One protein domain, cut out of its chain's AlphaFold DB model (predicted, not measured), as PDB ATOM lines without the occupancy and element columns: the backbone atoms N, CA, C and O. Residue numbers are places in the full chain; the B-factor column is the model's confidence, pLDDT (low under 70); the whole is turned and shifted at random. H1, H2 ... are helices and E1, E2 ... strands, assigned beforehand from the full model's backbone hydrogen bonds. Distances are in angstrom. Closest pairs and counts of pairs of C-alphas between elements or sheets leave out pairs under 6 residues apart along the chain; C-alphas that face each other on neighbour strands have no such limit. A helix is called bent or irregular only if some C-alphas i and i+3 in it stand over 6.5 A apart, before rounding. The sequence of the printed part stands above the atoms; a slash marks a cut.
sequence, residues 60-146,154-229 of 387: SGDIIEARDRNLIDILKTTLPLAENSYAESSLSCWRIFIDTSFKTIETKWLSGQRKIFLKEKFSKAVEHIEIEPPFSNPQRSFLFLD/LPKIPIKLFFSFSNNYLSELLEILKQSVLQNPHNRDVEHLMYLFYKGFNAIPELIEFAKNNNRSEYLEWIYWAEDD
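What this domain is: This is residues 60 to 146 and 154 to 229 of the 387 residues of an uncharacterized protein of Ignavibacteriae bacterium (UniProt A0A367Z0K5). H6 is the middle of a helical body: H5, H2 and H7 pack round it, with H2 and H7 on opposite sides, while H1 runs side by side with H5, H8 side by side with H7, and H3 crosses H2 with short H4 packed on H3. At one end of the longest axis lies the two-stranded hairpin E1 and E2, with E2 beside H8; the beginning of the printed part and the unnamed stretch before the cut lie toward the other end. The printed part has 163 residues, with eight named helices and two named strands in the order H1, H2, E1, E2, H3, H4, H5, H6, H7, H8; the sheet, order E1 - E2, is antiparallel, and the class is mostly helix. The whole is compact, with a radius of gyration of the C-alphas of 16.0 A, and elongated, with spans of 51 by 32 by 30 A.

How they stand to each other: H1, residues 61 to 78, touches H5, residues 167 to 183, with residues 68 to 76 alone; they run the same way at a shallow tilt of 7 degrees, and the closest C-alphas are those of Ile 72 and Leu 173, 6.4 A apart. H2, residues 92 to 101, touches H6, residues 188 to 200, at a steep tilt of 59 degrees, the same way, closest at the C-alphas of Ile 98 and Leu 193, 6.4 A. E1, residues 102 to 109, bends by 70 degrees at residue 106 and forms an antiparallel hairpin with E2, residues 112 to 117; N 103 and O 116 are 2.8 A apart and N 112 and O 109 3.3 A, both within hydrogen-bond range. H3, residues 119 to 128, touches H2 at a steep tilt of 42 degrees, opposite ways, with the C-alphas of Ser 101 and Phe 122 closest at 4.3 A. H4, residues 159 to 163, touches H3, closest at the C-alphas of Val 126 and Lys 160, 5.1 A. H6 is the hub, touching H2, H5 and H7. H5 and H6 form a helical hairpin, at a shallow tilt of 19 degrees, opposite ways, with the C-alphas of Leu 177 and Met 194 closest at 5.8 A. H6 touches H7, residues 204 to 213, with residues 195 to 198 alone, in a hairpin at a steep tilt of 41 degrees, closest at the C-alphas of Tyr 198 and Ile 204, 5.5 A. H7 and H8, residues 217 to 226, form a third helical hairpin at a shallow tilt of 16 degrees, closest at the C-alphas of Ala 211 and Leu 220, 5.7 A. The closest C-alphas of E2 and H8 are those of Phe 117 and Ala 226, 5.5 A apart. H1 and H8 are apart. Every O i to N i+4 pair is within hydrogen-bond range in H1, H3, H6, H7 and H8; the counts are 4 of 6 in H2, 11 of 13 in H5 and 0 of 1 in H4, where 2 of 2 O i to N i+3 pairs are within range.

Where its parts are: H1 is 25.9 A long from first to last C-alpha and begins at C-alpha 61, (145.581, 170.421, 229.086). H5 measures 25.3 A, H6 18.2 A, E1 16.6 A and E2 16.0 A. H2 and H5 are irregular: C-alphas 93 and 96 are 7.2 A apart, and C-alphas 168 and 171 are 7.1 A apart. H8 ends at C-alpha 226, (155.733, 165.428, 194.439).

The domain as a whole: The C-alphas of Ser 60 and Lys 108, the two farthest apart, are 53.0 A from each other. Residues 147 to 153 are not printed, and C-alphas 146 and 154 are 11.4 A apart across this cut, which falls in the link from H3 to H4. The link from H1 to H2 is long, with 13 residues. Residues 130 to 131 pair antiparallel with residues 157 to 158. The mean pLDDT of the printed part is 73.2; 51 residues are under 70, among them residues 82 to 92, 104 to 115 and 132 to 146.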
ATOM      1  N   SER A  60     140.806 169.433 229.644       59.00
ATOM      2  CA  SER A  60     141.918 170.142 230.290       59.00
ATOM      3  C   SER A  60     143.234 169.805 229.571       59.00
ATOM      4  O   SER A  60     143.312 168.779 228.889       59.00
ATOM      5  N   GLY A  61     144.270 170.641 229.721       62.09
ATOM      6  CA  GLY A  61     145.581 170.421 229.086       62.09
ATOM      7  C   GLY A  61     146.114 168.993 229.277       62.09
ATOM      8  O   GLY A  61     146.536 168.363 228.311       62.09
ATOM      9  N   ASP A  62     145.941 168.431 230.473       62.94
ATOM     10  CA  ASP A  62     146.391 167.080 230.833       62.94
ATOM     11  C   ASP A  62     145.809 165.963 229.944       62.94
ATOM     12  O   ASP A  62     146.489 164.983 229.640       62.94
ATOM     13  N   ILE A  63     144.553 166.096 229.497       60.47
ATOM     14  CA  ILE A  63     143.885 165.087 228.655       60.47
ATOM     15  C   ILE A  63     144.448 165.120 227.228       60.47
ATOM     16  O   ILE A  63     144.635 164.072 226.605       60.47
ATOM     17  N   ILE A  64     144.741 166.319 226.719       66.56
ATOM     18  CA  ILE A  64     145.353 166.514 225.399       66.56
ATOM     19  C   ILE A  64     146.780 165.962 225.404       66.56
ATOM     20  O   ILE A  64     147.161 165.241 224.483       66.56
ATOM     21  N   GLU A  65     147.543 166.219 226.465       71.25
ATOM     22  CA  GLU A  65     148.890 165.669 226.605       71.25
ATOM     23  C   GLU A  65     148.900 164.141 226.694       71.25
ATOM     24  O   GLU A  65     149.724 163.494 226.050       71.25
ATOM     25  N   ALA A  66     147.989 163.546 227.471       64.88
ATOM     26  CA  ALA A  66     147.888 162.092 227.581       64.88
ATOM     27  C   ALA A  66     147.522 161.442 226.236       64.88
ATOM     28  O   ALA A  66     148.071 160.400 225.874       64.88
ATOM     29  N   ARG A  67     146.625 162.072 225.464       70.31
ATOM     30  CA  ARG A  67     146.306 161.653 224.092       70.31
ATOM     31  C   ARG A  67     147.547 161.684 223.204       70.31
ATOM     32  O   ARG A  67     147.817 160.691 222.534       70.31
ATOM     33  N   ASP A  68     148.266 162.802 223.179       75.12
ATOM     34  CA  ASP A  68     149.422 162.988 222.299       75.12
ATOM     35  C   ASP A  68     150.531 161.981 222.626       75.12
ATOM     36  O   ASP A  68     151.028 161.316 221.719       75.12
ATOM     37  N   ARG A  69     150.831 161.758 223.912       71.62
ATOM     38  CA  ARG A  69     151.775 160.712 224.348       71.62
ATOM     39  C   ARG A  69     151.367 159.320 223.867       71.62
ATOM     40  O   ARG A  69     152.175 158.613 223.275       71.62
ATOM     41  N   ASN A  70     150.094 158.955 224.024       68.81
ATOM     42  CA  ASN A  70     149.597 157.669 223.533       68.81
ATOM     43  C   ASN A  70     149.746 157.537 222.005       68.81
ATOM     44  O   ASN A  70     150.110 156.471 221.510       68.81
ATOM     45  N   LEU A  71     149.474 158.605 221.246       74.38
ATOM     46  CA  LEU A  71     149.652 158.611 219.792       74.38
ATOM     47  C   LEU A  71     151.130 158.476 219.394       74.38
ATOM     48  O   LEU A  71     151.422 157.777 218.424       74.38
ATOM     49  N   ILE A  72     152.053 159.085 220.145       79.69
ATOM     50  CA  ILE A  72     153.500 158.898 219.970       79.69
ATOM     51  C   ILE A  72     153.889 157.434 220.182       79.69
ATOM     52  O   ILE A  72     154.587 156.868 219.345       79.69
ATOM     53  N   ASP A  73     153.412 156.790 221.247       73.69
ATOM     54  CA  ASP A  73     153.746 155.389 221.530       73.69
ATOM     55  C   ASP A  73     153.184 154.436 220.460       73.69
ATOM     56  O   ASP A  73     153.832 153.472 220.035       73.69
ATOM     57  N   ILE A  74     151.989 154.736 219.942       73.56
ATOM     58  CA  ILE A  74     151.423 154.029 218.785       73.56
ATOM     59  C   ILE A  74     152.293 154.243 217.539       73.56
ATOM     60  O   ILE A  74     152.545 153.302 216.784       73.56
ATOM     61  N   LEU A  75     152.777 155.462 217.301       76.81
ATOM     62  CA  LEU A  75     153.653 155.742 216.168       76.81
ATOM     63  C   LEU A  75     154.979 154.977 216.292       76.81
ATOM     64  O   LEU A  75     155.373 154.296 215.346       76.81
ATOM     65  N   LYS A  76     155.608 155.008 217.474       76.31
ATOM     66  CA  LYS A  76     156.844 154.270 217.777       76.31
ATOM     67  C   LYS A  76     156.690 152.789 217.472       76.31
ATOM     68  O   LYS A  76     157.573 152.227 216.850       76.31
ATOM     69  N   THR A  77     155.560 152.176 217.819       69.19
ATOM     70  CA  THR A  77     155.329 150.735 217.608       69.19
ATOM     71  C   THR A  77     154.888 150.352 216.193       69.19
ATOM     72  O   THR A  77     154.995 149.189 215.826       69.19
ATOM     73  N   THR A  78     154.389 151.292 215.383       73.38
ATOM     74  CA  THR A  78     153.907 151.014 214.011       73.38
ATOM     75  C   THR A  78     154.936 151.324 212.924       73.38
ATOM     76  O   THR A  78     154.753 150.925 211.770       73.38
ATOM     77  N   LEU A  79     156.013 152.029 213.273       76.88
ATOM     78  CA  LEU A  79     157.115 152.349 212.374       76.88
ATOM     79  C   LEU A  79     158.279 151.359 212.528       76.88
ATOM     80  O   LEU A  79     158.484 150.801 213.604       76.88
ATOM     81  N   PRO A  80     159.075 151.135 211.472       70.19
ATOM     82  CA  PRO A  80     160.313 150.369 211.568       70.19
ATOM     83  C   PRO A  80     161.394 151.190 212.261       70.19
ATOM     84  O   PRO A  80     162.146 151.911 211.623       70.19
ATOM     85  N   LEU A  81     161.460 151.079 213.585       71.62
ATOM     86  CA  LEU A  81     162.548 151.618 214.392       71.62
ATOM     87  C   LEU A  81     163.492 150.493 214.831       71.62
ATOM     88  O   LEU A  81     163.079 149.342 214.919       71.62
ATOM     89  N   ALA A  82     164.742 150.827 215.152       64.38
ATOM     90  CA  ALA A  82     165.770 149.885 215.602       64.38
ATOM     91  C   ALA A  82     165.368 149.118 216.873       64.38
ATOM     92  O   ALA A  82     165.840 148.010 217.107       64.38
ATOM     93  N   GLU A  83     164.489 149.712 217.679       60.81
ATOM     94  CA  GLU A  83     163.965 149.144 218.921       60.81
ATOM     95  C   GLU A  83     162.811 148.151 218.686       60.81
ATOM     96  O   GLU A  83     162.428 147.437 219.612       60.81
ATOM     97  N   ASN A  84     162.286 148.059 217.457       57.38
ATOM     98  CA  ASN A  84     161.163 147.191 217.101       57.38
ATOM     99  C   ASN A  84     161.636 145.951 216.337       57.38
ATOM    100  O   ASN A  84     162.486 146.028 215.448       57.38
ATOM    101  N   SER A  85     161.027 144.796 216.600       47.91
ATOM    102  CA  SER A  85     161.225 143.622 215.748       47.91
ATOM    103  C   SER A  85     160.513 143.783 214.395       47.91
ATOM    104  O   SER A  85     159.497 144.466 214.270       47.91
ATOM    105  N   TYR A  86     160.995 143.074 213.368       45.94
ATOM    106  CA  TYR A  86     160.393 143.067 212.023       45.94
ATOM    107  C   TYR A  86     158.914 142.613 212.018       45.94
ATOM    108  O   TYR A  86     158.155 142.956 211.114       45.94
ATOM    109  N   ALA A  87     158.491 141.849 213.035       42.72
ATOM    110  CA  ALA A  87     157.104 141.421 213.238       42.72
ATOM    111  C   ALA A  87     156.219 142.490 213.916       42.72
ATOM    112  O   ALA A  87     154.993 142.379 213.889       42.72
ATOM    113  N   GLU A  88     156.825 143.505 214.535       44.88
ATOM    114  CA  GLU A  88     156.161 144.599 215.254       44.88
ATOM    115  C   GLU A  88     156.035 145.855 214.378       44.88
ATOM    116  O   GLU A  88     155.023 146.546 214.439       44.88
ATOM    117  N   SER A  89     156.995 146.099 213.484       50.62
ATOM    118  CA  SER A  89     157.074 147.298 212.645       50.62
ATOM    119  C   SER A  89     156.348 147.200 211.297       50.62
ATOM    120  O   SER A  89     156.930 147.429 210.227       50.62
ATOM    121  N   SER A  90     155.076 146.815 211.298       54.25
ATOM    122  CA  SER A  90     154.362 146.644 210.038       54.25
ATOM    123  C   SER A  90     153.823 147.986 209.518       54.25
ATOM    124  O   SER A  90     152.735 148.424 209.898       54.25
ATOM    125  N   LEU A  91     154.511 148.594 208.541       68.62
ATOM    126  CA  LEU A  91     153.949 149.685 207.719       68.62
ATOM    127  C   LEU A  91     152.638 149.294 207.016       68.62
ATOM    128  O   LEU A  91     151.965 150.156 206.452       68.62
ATOM    129  N   SER A  92     152.227 148.021 207.068       66.44
ATOM    130  CA  SER A  92     150.907 147.567 206.622       66.44
ATOM    131  C   SER A  92     149.766 148.379 207.235       66.44
ATOM    132  O   SER A  92     148.775 148.618 206.551       66.44
ATOM    133  N   CYS A  93     149.915 148.864 208.474       72.12
ATOM    134  CA  CYS A  93     148.923 149.718 209.136       72.12
ATOM    135  C   CYS A  93     148.760 151.076 208.430       72.12
ATOM    136  O   CYS A  93     147.668 151.638 208.405       72.12
ATOM    137  N   TRP A  94     149.835 151.572 207.815       84.12
ATOM    138  CA  TRP A  94     149.899 152.852 207.108       84.12
ATOM    139  C   TRP A  94     149.703 152.716 205.596       84.12
ATOM    140  O   TRP A  94     149.478 153.707 204.902       84.12
ATOM    141  N   ARG A  95     149.744 151.493 205.062       83.12
ATOM    142  CA  ARG A  95     149.742 151.242 203.619       83.12
ATOM    143  C   ARG A  95     148.511 151.811 202.919       83.12
ATOM    144  O   ARG A  95     148.646 152.459 201.886       83.12
ATOM    145  N   ILE A  96     147.328 151.643 203.513       84.62
ATOM    146  CA  ILE A  96     146.074 152.186 202.967       84.62
ATOM    147  C   ILE A  96     146.127 153.719 202.917       84.62
ATOM    148  O   ILE A  96     145.665 154.316 201.944       84.62
ATOM    149  N   PHE A  97     146.724 154.368 203.920       88.00
ATOM    150  CA  PHE A  97     146.878 155.824 203.942       88.00
ATOM    151  C   PHE A  97     147.800 156.322 202.837       88.00
ATOM    152  O   PHE A  97     147.442 157.251 202.110       88.00
ATOM    153  N   ILE A  98     148.950 155.666 202.678       86.75
ATOM    154  CA  ILE A  98     149.915 155.986 201.628       86.75
ATOM    155  C   ILE A  98     149.252 155.803 200.260       86.75
ATOM    156  O   ILE A  98     149.176 156.739 199.468       86.75
ATOM    157  N   ASP A  99     148.711 154.619 199.991       85.00
ATOM    158  CA  ASP A  99     148.170 154.277 198.674       85.00
ATOM    159  C   ASP A  99     146.904 155.069 198.320       85.00
ATOM    160  O   ASP A  99     146.623 155.279 197.141       85.00
ATOM    161  N   THR A 100     146.165 155.567 199.315       86.81
ATOM    162  CA  THR A 100     145.054 156.496 199.067       86.81
ATOM    163  C   THR A 100     145.566 157.900 198.776       86.81
ATOM    164  O   THR A 100     145.014 158.559 197.901       86.81
ATOM    165  N   SER A 101     146.608 158.366 199.470       85.88
ATOM    166  CA  SER A 101     147.113 159.744 199.342       85.88
ATOM    167  C   SER A 101     147.870 160.001 198.037       85.88
ATOM    168  O   SER A 101     147.935 161.139 197.568       85.88
ATOM    169  N   PHE A 102     148.402 158.947 197.418       80.88
ATOM    170  CA  PHE A 102     149.103 159.027 196.143       80.88
ATOM    171  C   PHE A 102     148.267 158.465 194.983       80.88
ATOM    172  O   PHE A 102     147.440 157.567 195.131       80.88
ATOM    173  N   LYS A 103     148.485 158.977 193.772       78.81
ATOM    174  CA  LYS A 103     148.093 158.309 192.528       78.81
ATOM    175  C   LYS A 103     149.311 157.592 191.971       78.81
ATOM    176  O   LYS A 103     150.300 158.235 191.629       78.81
ATOM    177  N   THR A 104     149.220 156.275 191.843       66.75
ATOM    178  CA  THR A 104     150.193 155.513 191.064       66.75
ATOM    179  C   THR A 104     150.010 155.855 189.593       66.75
ATOM    180  O   THR A 104     148.908 155.733 189.058       66.75
ATOM    181  N   ILE A 105     151.075 156.315 188.949       60.91
ATOM    182  CA  ILE A 105     151.124 156.492 187.504       60.91
ATOM    183  C   ILE A 105     152.037 155.413 186.949       60.91
ATOM    184  O   ILE A 105     153.213 155.330 187.313       60.91
ATOM    185  N   GLU A 106     151.494 154.606 186.042       49.03
ATOM    186  CA  GLU A 106     152.256 153.681 185.206       49.03
ATOM    187  C   GLU A 106     153.050 154.478 184.164       49.03
ATOM    188  O   GLU A 106     152.779 154.464 182.971       49.03
ATOM    189  N   THR A 107     154.036 155.238 184.628       43.84
ATOM    190  CA  THR A 107     155.047 155.829 183.754       43.84
ATOM    191  C   THR A 107     156.283 154.952 183.847       43.84
ATOM    192  O   THR A 107     156.745 154.642 184.943       43.84
ATOM    193  N   LYS A 108     156.793 154.503 182.693       40.66
ATOM    194  CA  LYS A 108     158.026 153.710 182.594       40.66
ATOM    195  C   LYS A 108     159.224 154.590 182.953       40.66
ATOM    196  O   LYS A 108     159.912 155.084 182.068       40.66
ATOM    197  N   TRP A 109     159.458 154.809 184.240       39.47
ATOM    198  CA  TRP A 109     160.659 155.460 184.752       39.47
ATOM    199  C   TRP A 109     161.678 154.415 185.215       39.47
ATOM    200  O   TRP A 109     161.296 153.342 185.684       39.47
ATOM    201  N   LEU A 110     162.969 154.745 185.111       37.84
ATOM    202  CA  LEU A 110     164.145 153.892 185.366       37.84
ATOM    203  C   LEU A 110     164.257 153.278 186.784       37.84
ATOM    204  O   LEU A 110     165.237 152.597 187.060       37.84
ATOM    205  N   SER A 111     163.279 153.453 187.686       36.00
ATOM    206  CA  SER A 111     163.318 152.838 189.027       36.00
ATOM    207  C   SER A 111     161.955 152.448 189.642       36.00
ATOM    208  O   SER A 111     161.861 152.252 190.858       36.00
ATOM    209  N   GLY A 112     160.894 152.286 188.835       43.25
ATOM    210  CA  GLY A 112     159.610 151.698 189.269       43.25
ATOM    211  C   GLY A 112     158.374 152.606 189.160       43.25
ATOM    212  O   GLY A 112     158.377 153.605 188.446       43.25
ATOM    213  N   GLN A 113     157.289 152.216 189.845       49.78
ATOM    214  CA  GLN A 113     155.990 152.909 189.842       49.78
ATOM    215  C   GLN A 113     156.087 154.310 190.473       49.78
ATOM    216  O   GLN A 113     156.450 154.446 191.643       49.78
ATOM    217  N   ARG A 114     155.708 155.351 189.721       60.31
ATOM    218  CA  ARG A 114     155.676 156.741 190.200       60.31
ATOM    219  C   ARG A 114     154.431 156.983 191.055       60.31
ATOM    220  O   ARG A 114     153.320 156.696 190.616       60.31
ATOM    221  N   LYS A 115     154.600 157.563 192.246       64.81
ATOM    222  CA  LYS A 115     153.506 158.044 193.103       64.81
ATOM    223  C   LYS A 115     153.405 159.570 192.984       64.81
ATOM    224  O   LYS A 115     154.346 160.267 193.337       64.81
ATOM    225  N   ILE A 116     152.289 160.083 192.464       70.62
ATOM    226  CA  ILE A 116     151.987 161.526 192.424       70.62
ATOM    227  C   ILE A 116     151.125 161.892 193.624       70.62
ATOM    228  O   ILE A 116     150.088 161.266 193.853       70.62
ATOM    229  N   PHE A 117     151.546 162.898 194.386       80.44
ATOM    230  CA  PHE A 117     150.752 163.422 195.489       80.44
ATOM    231  C   PHE A 117     149.516 164.148 194.950       80.44
ATOM    232  O   PHE A 117     149.615 164.992 194.063       80.44
ATOM    233  N   LEU A 118     148.337 163.828 195.489       79.56
ATOM    234  CA  LEU A 118     147.097 164.523 195.148       79.56
ATOM    235  C   LEU A 118     146.465 165.084 196.416       79.56
ATOM    236  O   LEU A 118     145.967 164.329 197.252       79.56
ATOM    237  N   LYS A 119     146.429 166.416 196.526       84.44
ATOM    238  CA  LYS A 119     145.928 167.122 197.714       84.44
ATOM    239  C   LYS A 119     144.516 166.683 198.112       84.44
ATOM    240  O   LYS A 119     144.273 166.411 199.280       84.44
ATOM    241  N   GLU A 120     143.606 166.549 197.150       84.38
ATOM    242  CA  GLU A 120     142.226 166.110 197.408       84.38
ATOM    243  C   GLU A 120     142.163 164.694 197.987       84.38
ATOM    244  O   GLU A 120     141.416 164.425 198.931       84.38
ATOM    245  N   LYS A 121     142.980 163.784 197.443       86.31
ATOM    246  CA  LYS A 121     143.053 162.414 197.940       86.31
ATOM    247  C   LYS A 121     143.644 162.360 199.341       86.31
ATOM    248  O   LYS A 121     143.106 161.646 200.179       86.31
ATOM    249  N   PHE A 122     144.691 163.140 199.603       86.94
ATOM    250  CA  PHE A 122     145.273 163.285 200.932       86.94
ATOM    251  C   PHE A 122     144.253 163.812 201.949       86.94
ATOM    252  O   PHE A 122     144.045 163.180 202.980       86.94
ATOM    253  N   SER A 123     143.539 164.899 201.645       78.62
ATOM    254  CA  SER A 123     142.499 165.432 202.537       78.62
ATOM    255  C   SER A 123     141.398 164.404 202.816       78.62
ATOM    256  O   SER A 123     140.988 164.224 203.961       78.62
ATOM    257  N   LYS A 124     140.958 163.660 201.791       75.62
ATOM    258  CA  LYS A 124     139.992 162.569 201.970       75.62
ATOM    259  C   LYS A 124     140.555 161.447 202.846       75.62
ATOM    260  O   LYS A 124     139.828 160.920 203.686       75.62
ATOM    261  N   ALA A 125     141.820 161.089 202.641       79.56
ATOM    262  CA  ALA A 125     142.519 160.049 203.380       79.56
ATOM    263  C   ALA A 125     142.634 160.400 204.873       79.56
ATOM    264  O   ALA A 125     142.297 159.571 205.712       79.56
ATOM    265  N   VAL A 126     143.014 161.639 205.200       77.81
ATOM    266  CA  VAL A 126     143.104 162.135 206.585       77.81
ATOM    267  C   VAL A 126     141.762 162.027 207.316       77.81
ATOM    268  O   VAL A 126     141.723 161.596 208.469       77.81
ATOM    269  N   GLU A 127     140.660 162.374 206.649       73.00
ATOM    270  CA  GLU A 127     139.331 162.399 207.272       73.00
ATOM    271  C   GLU A 127     138.697 161.013 207.468       73.00
ATOM    272  O   GLU A 127     137.977 160.807 208.448       73.00
ATOM    273  N   HIS A 128     138.940 160.068 206.552       70.25
ATOM    274  CA  HIS A 128     138.151 158.828 206.465       70.25
ATOM    275  C   HIS A 128     138.930 157.544 206.759       70.25
ATOM    276  O   HIS A 128     138.311 156.488 206.883       70.25
ATOM    277  N   ILE A 129     140.263 157.593 206.819       75.44
ATOM    278  CA  ILE A 129     141.077 156.401 207.072       75.44
ATOM    279  C   ILE A 129     141.387 156.287 208.560       75.44
ATOM    280  O   ILE A 129     141.660 157.263 209.261       75.44
ATOM    281  N   GLU A 130     141.383 155.043 209.017       75.00
ATOM    282  CA  GLU A 130     141.782 154.657 210.357       75.00
ATOM    283  C   GLU A 130     142.883 153.596 210.264       75.00
ATOM    284  O   GLU A 130     142.843 152.731 209.382       75.00
ATOM    285  N   ILE A 131     143.838 153.639 211.188       74.06
ATOM    286  CA  ILE A 131     144.888 152.629 211.318       74.06
ATOM    287  C   ILE A 131     144.501 151.590 212.370       74.06
ATOM    288  O   ILE A 131     143.879 151.903 213.385       74.06
ATOM    289  N   GLU A 132     144.886 150.342 212.139       69.44
ATOM    290  CA  GLU A 132     144.751 149.267 213.121       69.44
ATOM    291  C   GLU A 132     146.123 149.021 213.762       69.44
ATOM    292  O   GLU A 132     147.041 148.629 213.042       69.44
ATOM    293  N   PRO A 133     146.315 149.282 215.068       63.00
ATOM    294  CA  PRO A 133     147.603 149.051 215.720       63.00
ATOM    295  C   PRO A 133     147.927 147.543 215.789       63.00
ATOM    296  O   PRO A 133     147.012 146.734 215.984       63.00
ATOM    297  N   PRO A 134     149.205 147.137 215.651       54.53
ATOM    298  CA  PRO A 134     149.597 145.732 215.623       54.53
ATOM    299  C   PRO A 134     149.239 145.012 216.932       54.53
ATOM    300  O   PRO A 134     149.427 145.519 218.040       54.53
ATOM    301  N   PHE A 135     148.708 143.793 216.808       49.59
ATOM    302  CA  PHE A 135     148.235 143.003 217.950       49.59
ATOM    303  C   PHE A 135     149.367 142.468 218.845       49.59
ATOM    304  O   PHE A 135     149.099 142.154 220.004       49.59
ATOM    305  N   SER A 136     150.592 142.374 218.322       42.38
ATOM    306  CA  SER A 136     151.696 141.545 218.827       42.38
ATOM    307  C   SER A 136     152.525 142.117 219.979       42.38
ATOM    308  O   SER A 136     153.353 141.379 220.494       42.38
ATOM    309  N   ASN A 137     152.316 143.355 220.438       38.53
ATOM    310  CA  ASN A 137     153.179 143.927 221.479       38.53
ATOM    311  C   ASN A 137     152.797 143.435 222.906       38.53
ATOM    312  O   ASN A 137     151.665 143.695 223.341       38.53
ATOM    313  N   PRO A 138     153.699 142.751 223.650       34.44
ATOM    314  CA  PRO A 138     153.485 142.314 225.032       34.44
ATOM    315  C   PRO A 138     153.770 143.399 226.091       34.44
ATOM    316  O   PRO A 138     153.437 143.192 227.257       34.44
ATOM    317  N   GLN A 139     154.309 144.571 225.732       37.56
ATOM    318  CA  GLN A 139     154.565 145.682 226.667       37.56
ATOM    319  C   GLN A 139     153.359 146.625 226.835       37.56
ATOM    320  O   GLN A 139     153.482 147.848 226.862       37.56
ATOM    321  N   ARG A 140     152.145 146.068 226.934       41.25
ATOM    322  CA  ARG A 140     150.926 146.875 227.081       41.25
ATOM    323  C   ARG A 140     150.790 147.450 228.489       41.25
ATOM    324  O   ARG A 140     150.110 146.885 229.339       41.25
ATOM    325  N   SER A 141     151.312 148.653 228.654       35.62
ATOM    326  CA  SER A 141     150.702 149.691 229.487       35.62
ATOM    327  C   SER A 141     150.371 150.910 228.627       35.62
ATOM    328  O   SER A 141     150.708 152.036 228.969       35.62
ATOM    329  N   PHE A 142     149.672 150.693 227.505       37.97
ATOM    330  CA  PHE A 142     148.857 151.765 226.935       37.97
ATOM    331  C   PHE A 142     147.746 152.047 227.949       37.97
ATOM    332  O   PHE A 142     146.807 151.257 228.073       37.97
ATOM    333  N   LEU A 143     147.867 153.130 228.714       34.06
ATOM    334  CA  LEU A 143     146.808 153.615 229.596       34.06
ATOM    335  C   LEU A 143     145.701 154.241 228.738       34.06
ATOM    336  O   LEU A 143     145.504 155.452 228.699       34.06
ATOM    337  N   PHE A 144     144.943 153.394 228.049       37.75
ATOM    338  CA  PHE A 144     143.531 153.679 227.863       37.75
ATOM    339  C   PHE A 144     142.882 153.237 229.170       37.75
ATOM    340  O   PHE A 144     142.912 152.050 229.485       37.75
ATOM    341  N   LEU A 145     142.388 154.183 229.969       34.91
ATOM    342  CA  LEU A 145     141.589 153.880 231.157       34.91
ATOM    343  C   LEU A 145     140.361 153.076 230.708       34.91
ATOM    344  O   LEU A 145     139.355 153.642 230.293       34.91
ATOM    345  N   ASP A 146     140.487 151.756 230.709       36.47
ATOM    346  CA  ASP A 146     139.421 150.811 230.419       36.47
ATOM    347  C   ASP A 146     139.418 149.788 231.556       36.47
ATOM    348  O   ASP A 146     140.229 148.860 231.604       36.47
ATOM    349  N   LEU A 154     141.729 146.053 219.623       46.69
ATOM    350  CA  LEU A 154     141.956 147.491 219.796       46.69
ATOM    351  C   LEU A 154     141.062 148.268 218.808       46.69
ATOM    352  O   LEU A 154     140.886 147.806 217.677       46.69
ATOM    353  N   PRO A 155     140.457 149.403 219.208       53.00
ATOM    354  CA  PRO A 155     139.732 150.245 218.265       53.00
ATOM    355  C   PRO A 155     140.704 150.796 217.214       53.00
ATOM    356  O   PRO A 155     141.845 151.128 217.533       53.00
ATOM    357  N   LYS A 156     140.245 150.897 215.964       64.44
ATOM    358  CA  LYS A 156     140.998 151.581 214.911       64.44
ATOM    359  C   LYS A 156     141.121 153.070 215.242       64.44
ATOM    360  O   LYS A 156     140.205 153.656 215.823       64.44
ATOM    361  N   ILE A 157     142.250 153.667 214.883       69.88
ATOM    362  CA  ILE A 157     142.613 155.036 215.253       69.88
ATOM    363  C   ILE A 157     142.511 155.932 214.016       69.88
ATOM    364  O   ILE A 157     143.203 155.667 213.033       69.88
ATOM    365  N   PRO A 158     141.697 157.001 214.031       72.12
ATOM    366  CA  PRO A 158     141.626 157.952 212.924       72.12
ATOM    367  C   PRO A 158     142.956 158.617 212.623       72.12
ATOM    368  O   PRO A 158     143.611 159.143 213.525       72.12
ATOM    369  N   ILE A 159     143.286 158.719 211.341       79.88
ATOM    370  CA  ILE A 159     144.514 159.385 210.905       79.88
ATOM    371  C   ILE A 159     144.511 160.874 211.248       79.88
ATOM    372  O   ILE A 159     145.533 161.392 211.688       79.88
ATOM    373  N   LYS A 160     143.363 161.557 211.158       78.75
ATOM    374  CA  LYS A 160     143.227 162.967 211.568       78.75
ATOM    375  C   LYS A 160     143.741 163.281 212.979       78.75
ATOM    376  O   LYS A 160     144.166 164.409 213.219       78.75
ATOM    377  N   LEU A 161     143.738 162.316 213.907       76.06
ATOM    378  CA  LEU A 161     144.274 162.534 215.256       76.06
ATOM    379  C   LEU A 161     145.784 162.784 215.230       76.06
ATOM    380  O   LEU A 161     146.266 163.643 215.961       76.06
ATOM    381  N   PHE A 162     146.505 162.124 214.323       82.31
ATOM    382  CA  PHE A 162     147.938 162.329 214.126       82.31
ATOM    383  C   PHE A 162     148.287 163.680 213.484       82.31
ATOM    384  O   PHE A 162     149.449 164.061 213.481       82.31
ATOM    385  N   PHE A 163     147.295 164.424 212.992       82.69
ATOM    386  CA  PHE A 163     147.440 165.803 212.506       82.69
ATOM    387  C   PHE A 163     146.845 166.837 213.474       82.69
ATOM    388  O   PHE A 163     146.809 168.023 213.170       82.69
ATOM    389  N   SER A 164     146.372 166.390 214.642       78.38
ATOM    390  CA  SER A 164     145.766 167.235 215.681       78.38
ATOM    391  C   SER A 164     146.657 167.373 216.923       78.38
ATOM    392  O   SER A 164     146.164 167.765 217.984       78.38
ATOM    393  N   PHE A 165     147.937 167.002 216.813       74.44
ATOM    394  CA  PHE A 165     148.923 167.086 217.889       74.44
ATOM    395  C   PHE A 165     149.087 168.517 218.402       74.44
ATOM    396  O   PHE A 165     149.049 169.479 217.634       74.44
ATOM    397  N   SER A 166     149.305 168.655 219.706       72.69
ATOM    398  CA  SER A 166     149.769 169.914 220.279       72.69
ATOM    399  C   SER A 166     151.220 170.192 219.868       72.69
ATOM    400  O   SER A 166     152.018 169.273 219.661       72.69
ATOM    401  N   ASN A 167     151.586 171.476 219.790       75.19
ATOM    402  CA  ASN A 167     152.929 171.906 219.377       75.19
ATOM    403  C   ASN A 167     154.055 171.292 220.229       75.19
ATOM    404  O   ASN A 167     155.167 171.132 219.737       75.19
ATOM    405  N   ASN A 168     153.764 170.912 221.476       77.19
ATOM    406  CA  ASN A 168     154.737 170.341 222.408       77.19
ATOM    407  C   ASN A 168     155.263 168.962 221.973       77.19
ATOM    408  O   ASN A 168     156.392 168.620 222.308       77.19
ATOM    409  N   TYR A 169     154.475 168.187 221.220       80.06
ATOM    410  CA  TYR A 169     154.836 166.827 220.792       80.06
ATOM    411  C   TYR A 169     155.076 166.714 219.283       80.06
ATOM    412  O   TYR A 169     155.513 165.668 218.805       80.06
ATOM    413  N   LEU A 170     154.832 167.786 218.520       85.44
ATOM    414  CA  LEU A 170     155.072 167.806 217.078       85.44
ATOM    415  C   LEU A 170     156.543 167.514 216.751       85.44
ATOM    416  O   LEU A 170     156.827 166.678 215.898       85.44
ATOM    417  N   SER A 171     157.477 168.149 217.464       87.12
ATOM    418  CA  SER A 171     158.913 167.927 217.262       87.12
ATOM    419  C   SER A 171     159.322 166.478 217.541       87.12
ATOM    420  O   SER A 171     160.098 165.912 216.778       87.12
ATOM    421  N   GLU A 172     158.772 165.861 218.594       89.88
ATOM    422  CA  GLU A 172     159.033 164.451 218.916       89.88
ATOM    423  C   GLU A 172     158.495 163.528 217.814       89.88
ATOM    424  O   GLU A 172     159.201 162.629 217.357       89.88
ATOM    425  N   LEU A 173     157.278 163.786 217.327       90.00
ATOM    426  CA  LEU A 173     156.677 163.034 216.227       90.00
ATOM    427  C   LEU A 173     157.528 163.098 214.953       90.00
ATOM    428  O   LEU A 173     157.780 162.069 214.321       90.00
ATOM    429  N   LEU A 174     157.965 164.299 214.563       91.31
ATOM    430  CA  LEU A 174     158.779 164.486 213.362       91.31
ATOM    431  C   LEU A 174     160.151 163.816 213.505       91.31
ATOM    432  O   LEU A 174     160.642 163.223 212.545       91.31
ATOM    433  N   GLU A 175     160.743 163.847 214.700       91.88
ATOM    434  CA  GLU A 175     162.009 163.167 214.972       91.88
ATOM    435  C   GLU A 175     161.878 161.644 214.851       91.88
ATOM    436  O   GLU A 175     162.702 161.004 214.201       91.88
ATOM    437  N   ILE A 176     160.795 161.056 215.363       90.06
ATOM    438  CA  ILE A 176     160.508 159.621 215.200       90.06
ATOM    439  C   ILE A 176     160.442 159.229 213.714       90.06
ATOM    440  O   ILE A 176     160.989 158.198 213.311       90.06
ATOM    441  N   LEU A 177     159.810 160.059 212.877       91.38
ATOM    442  CA  LEU A 177     159.746 159.825 211.432       91.38
ATOM    443  C   LEU A 177     161.127 159.922 210.768       91.38
ATOM    444  O   LEU A 177     161.457 159.064 209.946       91.38
ATOM    445  N   LYS A 178     161.951 160.913 211.145       92.44
ATOM    446  CA  LYS A 178     163.342 161.026 210.667       92.44
ATOM    447  C   LYS A 178     164.140 159.771 211.003       92.44
ATOM    448  O   LYS A 178     164.753 159.190 210.111       92.44
ATOM    449  N   GLN A 179     164.094 159.325 212.260       89.62
ATOM    450  CA  GLN A 179     164.813 158.130 212.710       89.62
ATOM    451  C   GLN A 179     164.380 156.879 211.937       89.62
ATOM    452  O   GLN A 179     165.228 156.104 211.497       89.62
ATOM    453  N   SER A 180     163.080 156.729 211.677       86.19
ATOM    454  CA  SER A 180     162.543 155.624 210.874       86.19
ATOM    455  C   SER A 180     163.116 155.590 209.449       86.19
ATOM    456  O   SER A 180     163.522 154.527 208.969       86.19
ATOM    457  N   VAL A 181     163.235 156.747 208.780       85.75
ATOM    458  CA  VAL A 181     163.852 156.846 207.439       85.75
ATOM    459  C   VAL A 181     165.361 156.596 207.478       85.75
ATOM    460  O   VAL A 181     165.893 155.934 206.585       85.75
ATOM    461  N   LEU A 182     166.059 157.105 208.497       84.62
ATOM    462  CA  LEU A 182     167.504 156.904 208.661       84.62
ATOM    463  C   LEU A 182     167.858 155.431 208.867       84.62
ATOM    464  O   LEU A 182     168.838 154.947 208.306       84.62
ATOM    465  N   GLN A 183     167.043 154.714 209.634       82.44
ATOM    466  CA  GLN A 183     167.241 153.295 209.922       82.44
ATOM    467  C   GLN A 183     166.795 152.393 208.764       82.44
ATOM    468  O   GLN A 183     167.310 151.286 208.616       82.44
ATOM    469  N   ASN A 184     165.886 152.870 207.906       74.06
ATOM    470  CA  ASN A 184     165.354 152.113 206.769       74.06
ATOM    471  C   ASN A 184     165.502 152.894 205.458       74.06
ATOM    472  O   ASN A 184     164.504 153.195 204.797       74.06
ATOM    473  N   PRO A 185     166.740 153.194 205.030       68.69
ATOM    474  CA  PRO A 185     166.985 154.084 203.906       68.69
ATOM    475  C   PRO A 185     166.415 153.566 202.581       68.69
ATOM    476  O   PRO A 185     166.098 154.356 201.708       68.69
ATOM    477  N   HIS A 186     166.230 152.259 202.420       71.38
ATOM    478  CA  HIS A 186     165.685 151.682 201.188       71.38
ATOM    479  C   HIS A 186     164.153 151.548 201.195       71.38
ATOM    480  O   HIS A 186     163.562 151.123 200.200       71.38
ATOM    481  N   ASN A 187     163.491 151.871 202.311       74.81
ATOM    482  CA  ASN A 187     162.056 151.676 202.461       74.81
ATOM    483  C   ASN A 187     161.270 152.916 202.015       74.81
ATOM    484  O   ASN A 187     160.956 153.804 202.810       74.81
ATOM    485  N   ARG A 188     160.885 152.922 200.734       76.94
ATOM    486  CA  ARG A 188     160.104 154.009 200.124       76.94
ATOM    487  C   ARG A 188     158.767 154.271 200.814       76.94
ATOM    488  O   ARG A 188     158.270 155.386 200.765       76.94
ATOM    489  N   ASP A 189     158.152 153.280 201.459       80.06
ATOM    490  CA  ASP A 189     156.894 153.518 202.173       80.06
ATOM    491  C   ASP A 189     157.093 154.376 203.428       80.06
ATOM    492  O   ASP A 189     156.221 155.186 203.742       80.06
ATOM    493  N   VAL A 190     158.240 154.259 204.107       83.12
ATOM    494  CA  VAL A 190     158.582 155.145 205.234       83.12
ATOM    495  C   VAL A 190     158.828 156.562 204.730       83.12
ATOM    496  O   VAL A 190     158.307 157.508 205.313       83.12
ATOM    497  N   GLU A 191     159.563 156.711 203.627       84.31
ATOM    498  CA  GLU A 191     159.793 158.005 202.971       84.31
ATOM    499  C   GLU A 191     158.469 158.673 202.576       84.31
ATOM    500  O   GLU A 191     158.212 159.824 202.923       84.31
ATOM    501  N   HIS A 192     157.573 157.929 201.919       87.06
ATOM    502  CA  HIS A 192     156.246 158.420 201.558       87.06
ATOM    503  C   HIS A 192     155.434 158.836 202.788       87.06
ATOM    504  O   HIS A 192     154.773 159.873 202.762       87.06
ATOM    505  N   LEU A 193     155.463 158.043 203.860       90.56
ATOM    506  CA  LEU A 193     154.751 158.359 205.093       90.56
ATOM    507  C   LEU A 193     155.307 159.628 205.745       90.56
ATOM    508  O   LEU A 193     154.530 160.520 206.083       90.56
ATOM    509  N   MET A 194     156.634 159.741 205.851       92.69
ATOM    510  CA  MET A 194     157.311 160.945 206.334       92.69
ATOM    511  C   MET A 194     156.874 162.160 205.512       92.69
ATOM    512  O   MET A 194     156.413 163.145 206.084       92.69
ATOM    513  N   TYR A 195     156.906 162.072 204.181       92.62
ATOM    514  CA  TYR A 195     156.418 163.141 203.315       92.62
ATOM    515  C   TYR A 195     154.967 163.537 203.611       92.62
ATOM    516  O   TYR A 195     154.690 164.726 203.739       92.62
ATOM    517  N   LEU A 196     154.038 162.587 203.773       92.81
ATOM    518  CA  LEU A 196     152.628 162.901 204.059       92.81
ATOM    519  C   LEU A 196     152.449 163.639 205.392       92.81
ATOM    520  O   LEU A 196     151.630 164.553 205.482       92.81
ATOM    521  N   PHE A 197     153.227 163.274 206.412       94.19
ATOM    522  CA  PHE A 197     153.233 163.961 207.701       94.19
ATOM    523  C   PHE A 197     153.771 165.387 207.585       94.19
ATOM    524  O   PHE A 197     153.086 166.341 207.955       94.19
ATOM    525  N   TYR A 198     154.950 165.548 206.986       94.50
ATOM    526  CA  TYR A 198     155.544 166.861 206.735       94.50
ATOM    527  C   TYR A 198     154.652 167.740 205.850       94.50
ATOM    528  O   TYR A 198     154.528 168.940 206.091       94.50
ATOM    529  N   LYS A 199     153.964 167.149 204.869       92.50
ATOM    530  CA  LYS A 199     152.983 167.842 204.033       92.50
ATOM    531  C   LYS A 199     151.780 168.310 204.844       92.50
ATOM    532  O   LYS A 199     151.367 169.455 204.690       92.50
ATOM    533  N   GLY A 200     151.233 167.458 205.710       89.50
ATOM    534  CA  GLY A 200     150.090 167.806 206.558       89.50
ATOM    535  C   GLY A 200     150.394 168.889 207.594       89.50
ATOM    536  O   GLY A 200     149.508 169.678 207.912       89.50
ATOM    537  N   PHE A 201     151.643 168.984 208.056       90.31
ATOM    538  CA  PHE A 201     152.102 170.048 208.956       90.31
ATOM    539  C   PHE A 201     152.668 171.283 208.242       90.31
ATOM    540  O   PHE A 201     153.109 172.217 208.903       90.31
ATOM    541  N   ASN A 202     152.641 171.321 206.904       89.62
ATOM    542  CA  ASN A 202     153.244 172.388 206.094       89.62
ATOM    543  C   ASN A 202     154.751 172.607 206.363       89.62
ATOM    544  O   ASN A 202     155.247 173.724 206.251       89.62
ATOM    545  N   ALA A 203     155.487 171.536 206.666       91.38
ATOM    546  CA  ALA A 203     156.905 171.555 207.035       91.38
ATOM    547  C   ALA A 203     157.839 171.026 205.921       91.38
ATOM    548  O   ALA A 203     158.974 170.639 206.179       91.38
ATOM    549  N   ILE A 204     157.397 170.997 204.657       93.62
ATOM    550  CA  ILE A 204     158.197 170.492 203.518       93.62
ATOM    551  C   ILE A 204     159.623 171.084 203.426       93.62
ATOM    552  O   ILE A 204     160.541 170.316 203.126       93.62
ATOM    553  N   PRO A 205     159.877 172.380 203.716       94.12
ATOM    554  CA  PRO A 205     161.243 172.910 203.734       94.12
ATOM    555  C   PRO A 205     162.188 172.164 204.689       94.12
ATOM    556  O   PRO A 205     163.327 171.878 204.322       94.12
ATOM    557  N   GLU A 206     161.706 171.769 205.870       94.19
ATOM    558  CA  GLU A 206     162.485 170.993 206.846       94.19
ATOM    559  C   GLU A 206     162.782 169.575 206.336       94.19
ATOM    560  O   GLU A 206     163.850 169.018 206.594       94.19
ATOM    561  N   LEU A 207     161.854 168.984 205.575       94.75
ATOM    562  CA  LEU A 207     162.056 167.679 204.945       94.75
ATOM    563  C   LEU A 207     163.128 167.734 203.847       94.75
ATOM    564  O   LEU A 207     163.949 166.823 203.729       94.75
ATOM    565  N   ILE A 208     163.132 168.811 203.060       94.81
ATOM    566  CA  ILE A 208     164.156 169.072 202.041       94.81
ATOM    567  C   ILE A 208     165.530 169.222 202.699       94.81
ATOM    568  O   ILE A 208     166.502 168.630 202.230       94.81
ATOM    569  N   GLU A 209     165.619 169.984 203.792       95.50
ATOM    570  CA  GLU A 209     166.861 170.145 204.550       95.50
ATOM    571  C   GLU A 209     167.351 168.806 205.113       95.50
ATOM    572  O   GLU A 209     168.521 168.456 204.956       95.50
ATOM    573  N   PHE A 210     166.444 167.999 205.672       94.69
ATOM    574  CA  PHE A 210     166.756 166.644 206.117       94.69
ATOM    575  C   PHE A 210     167.332 165.778 204.984       94.69
ATOM    576  O   PHE A 210     168.358 165.123 205.180       94.69
ATOM    577  N   ALA A 211     166.716 165.780 203.797       91.31
ATOM    578  CA  ALA A 211     167.200 165.000 202.660       91.31
ATOM    579  C   ALA A 211     168.594 165.463 202.197       91.31
ATOM    580  O   ALA A 211     169.456 164.627 201.914       91.31
ATOM    581  N   LYS A 212     168.843 166.780 202.180       91.19
ATOM    582  CA  LYS A 212     170.150 167.368 201.842       91.19
ATOM    583  C   LYS A 212     171.228 166.989 202.857       91.19
ATOM    584  O   LYS A 212     172.259 166.453 202.461       91.19
ATOM    585  N   ASN A 213     170.969 167.187 204.149       94.44
ATOM    586  CA  ASN A 213     171.934 166.918 205.222       94.44
ATOM    587  C   ASN A 213     172.337 165.437 205.303       94.44
ATOM    588  O   ASN A 213     173.435 165.117 205.748       94.44
ATOM    589  N   ASN A 214     171.468 164.537 204.836       87.69
ATOM    590  CA  ASN A 214     171.724 163.099 204.804       87.69
ATOM    591  C   ASN A 214     172.151 162.577 203.419       87.69
ATOM    592  O   ASN A 214     172.169 161.366 203.209       87.69
ATOM    593  N   ASN A 215     172.488 163.461 202.470       85.75
ATOM    594  CA  ASN A 215     172.920 163.113 201.108       85.75
ATOM    595  C   ASN A 215     171.940 162.192 200.352       85.75
ATOM    596  O   ASN A 215     172.338 161.304 199.596       85.75
ATOM    597  N   ARG A 216     170.633 162.397 200.540       79.06
ATOM    598  CA  ARG A 216     169.561 161.592 199.934       79.06
ATOM    599  C   ARG A 216     169.059 162.227 198.640       79.06
ATOM    600  O   ARG A 216     167.923 162.691 198.572       79.06
ATOM    601  N   SER A 217     169.900 162.250 197.607       79.38
ATOM    602  CA  SER A 217     169.592 162.893 196.317       79.38
ATOM    603  C   SER A 217     168.357 162.310 195.618       79.38
ATOM    604  O   SER A 217     167.552 163.069 195.092       79.38
ATOM    605  N   GLU A 218     168.165 160.989 195.659       77.75
ATOM    606  CA  GLU A 218     166.988 160.323 195.079       77.75
ATOM    607  C   GLU A 218     165.684 160.729 195.782       77.75
ATOM    608  O   GLU A 218     164.675 161.000 195.132       77.75
ATOM    609  N   TYR A 219     165.713 160.815 197.115       81.25
ATOM    610  CA  TYR A 219     164.552 161.230 197.903       81.25
ATOM    611  C   TYR A 219     164.247 162.716 197.698       81.25
ATOM    612  O   TYR A 219     163.094 163.095 197.523       81.25
ATOM    613  N   LEU A 220     165.290 163.549 197.649       84.12
ATOM    614  CA  LEU A 220     165.180 164.973 197.350       84.12
ATOM    615  C   LEU A 220     164.532 165.217 195.978       84.12
ATOM    616  O   LEU A 220     163.597 166.008 195.866       84.12
ATOM    617  N   GLU A 221     164.988 164.496 194.954       82.88
ATOM    618  CA  GLU A 221     164.417 164.549 193.608       82.88
ATOM    619  C   GLU A 221     162.938 164.140 193.608       82.88
ATOM    620  O   GLU A 221     162.097 164.805 192.997       82.88
ATOM    621  N   TRP A 222     162.599 163.072 194.338       82.25
ATOM    622  CA  TRP A 222     161.217 162.626 194.487       82.25
ATOM    623  C   TRP A 222     160.334 163.675 195.185       82.25
ATOM    624  O   TRP A 222     159.206 163.897 194.740       82.25
ATOM    625  N   ILE A 223     160.837 164.366 196.217       85.62
ATOM    626  CA  ILE A 223     160.107 165.447 196.903       85.62
ATOM    627  C   ILE A 223     159.784 166.576 195.920       85.62
ATOM    628  O   ILE A 223     158.628 166.989 195.836       85.62
ATOM    629  N   TYR A 224     160.761 167.049 195.139       85.31
ATOM    630  CA  TYR A 224     160.517 168.104 194.149       85.31
ATOM    631  C   TYR A 224     159.500 167.683 193.092       85.31
ATOM    632  O   TYR A 224     158.639 168.468 192.704       85.31
ATOM    633  N   TRP A 225     159.528 166.416 192.683       80.44
ATOM    634  CA  TRP A 225     158.503 165.858 191.810       80.44
ATOM    635  C   TRP A 225     157.109 165.822 192.438       80.44
ATOM    636  O   TRP A 225     156.131 166.084 191.735       80.44
ATOM    637  N   ALA A 226     157.002 165.467 193.719       79.38
ATOM    638  CA  ALA A 226     155.733 165.428 194.439       79.38
ATOM    639  C   ALA A 226     155.141 166.832 194.648       79.38
ATOM    640  O   ALA A 226     153.921 166.992 194.624       79.38
ATOM    641  N   GLU A 227     156.002 167.840 194.799       84.12
ATOM    642  CA  GLU A 227     155.636 169.254 194.933       84.12
ATOM    643  C   GLU A 227     155.463 169.985 193.591       84.12
ATOM    644  O   GLU A 227     155.091 171.155 193.584       84.12
ATOM    645  N   ASP A 228     155.708 169.307 192.467       78.25
ATOM    646  CA  ASP A 228     155.741 169.899 191.123       78.25
ATOM    647  C   ASP A 228     156.734 171.076 190.984       78.25
ATOM    648  O   ASP A 228     156.565 171.975 190.160       78.25
ATOM    649  N   ASP A 229     157.819 171.057 191.764       86.12
ATOM    650  CA  ASP A 229     158.869 172.077 191.754       86.12
ATOM    651  C   ASP A 229     159.825 171.869 190.569       86.12
ATOM    652  O   ASP A 229     160.923 171.314 190.678       86.12
TER     653      ASP A 229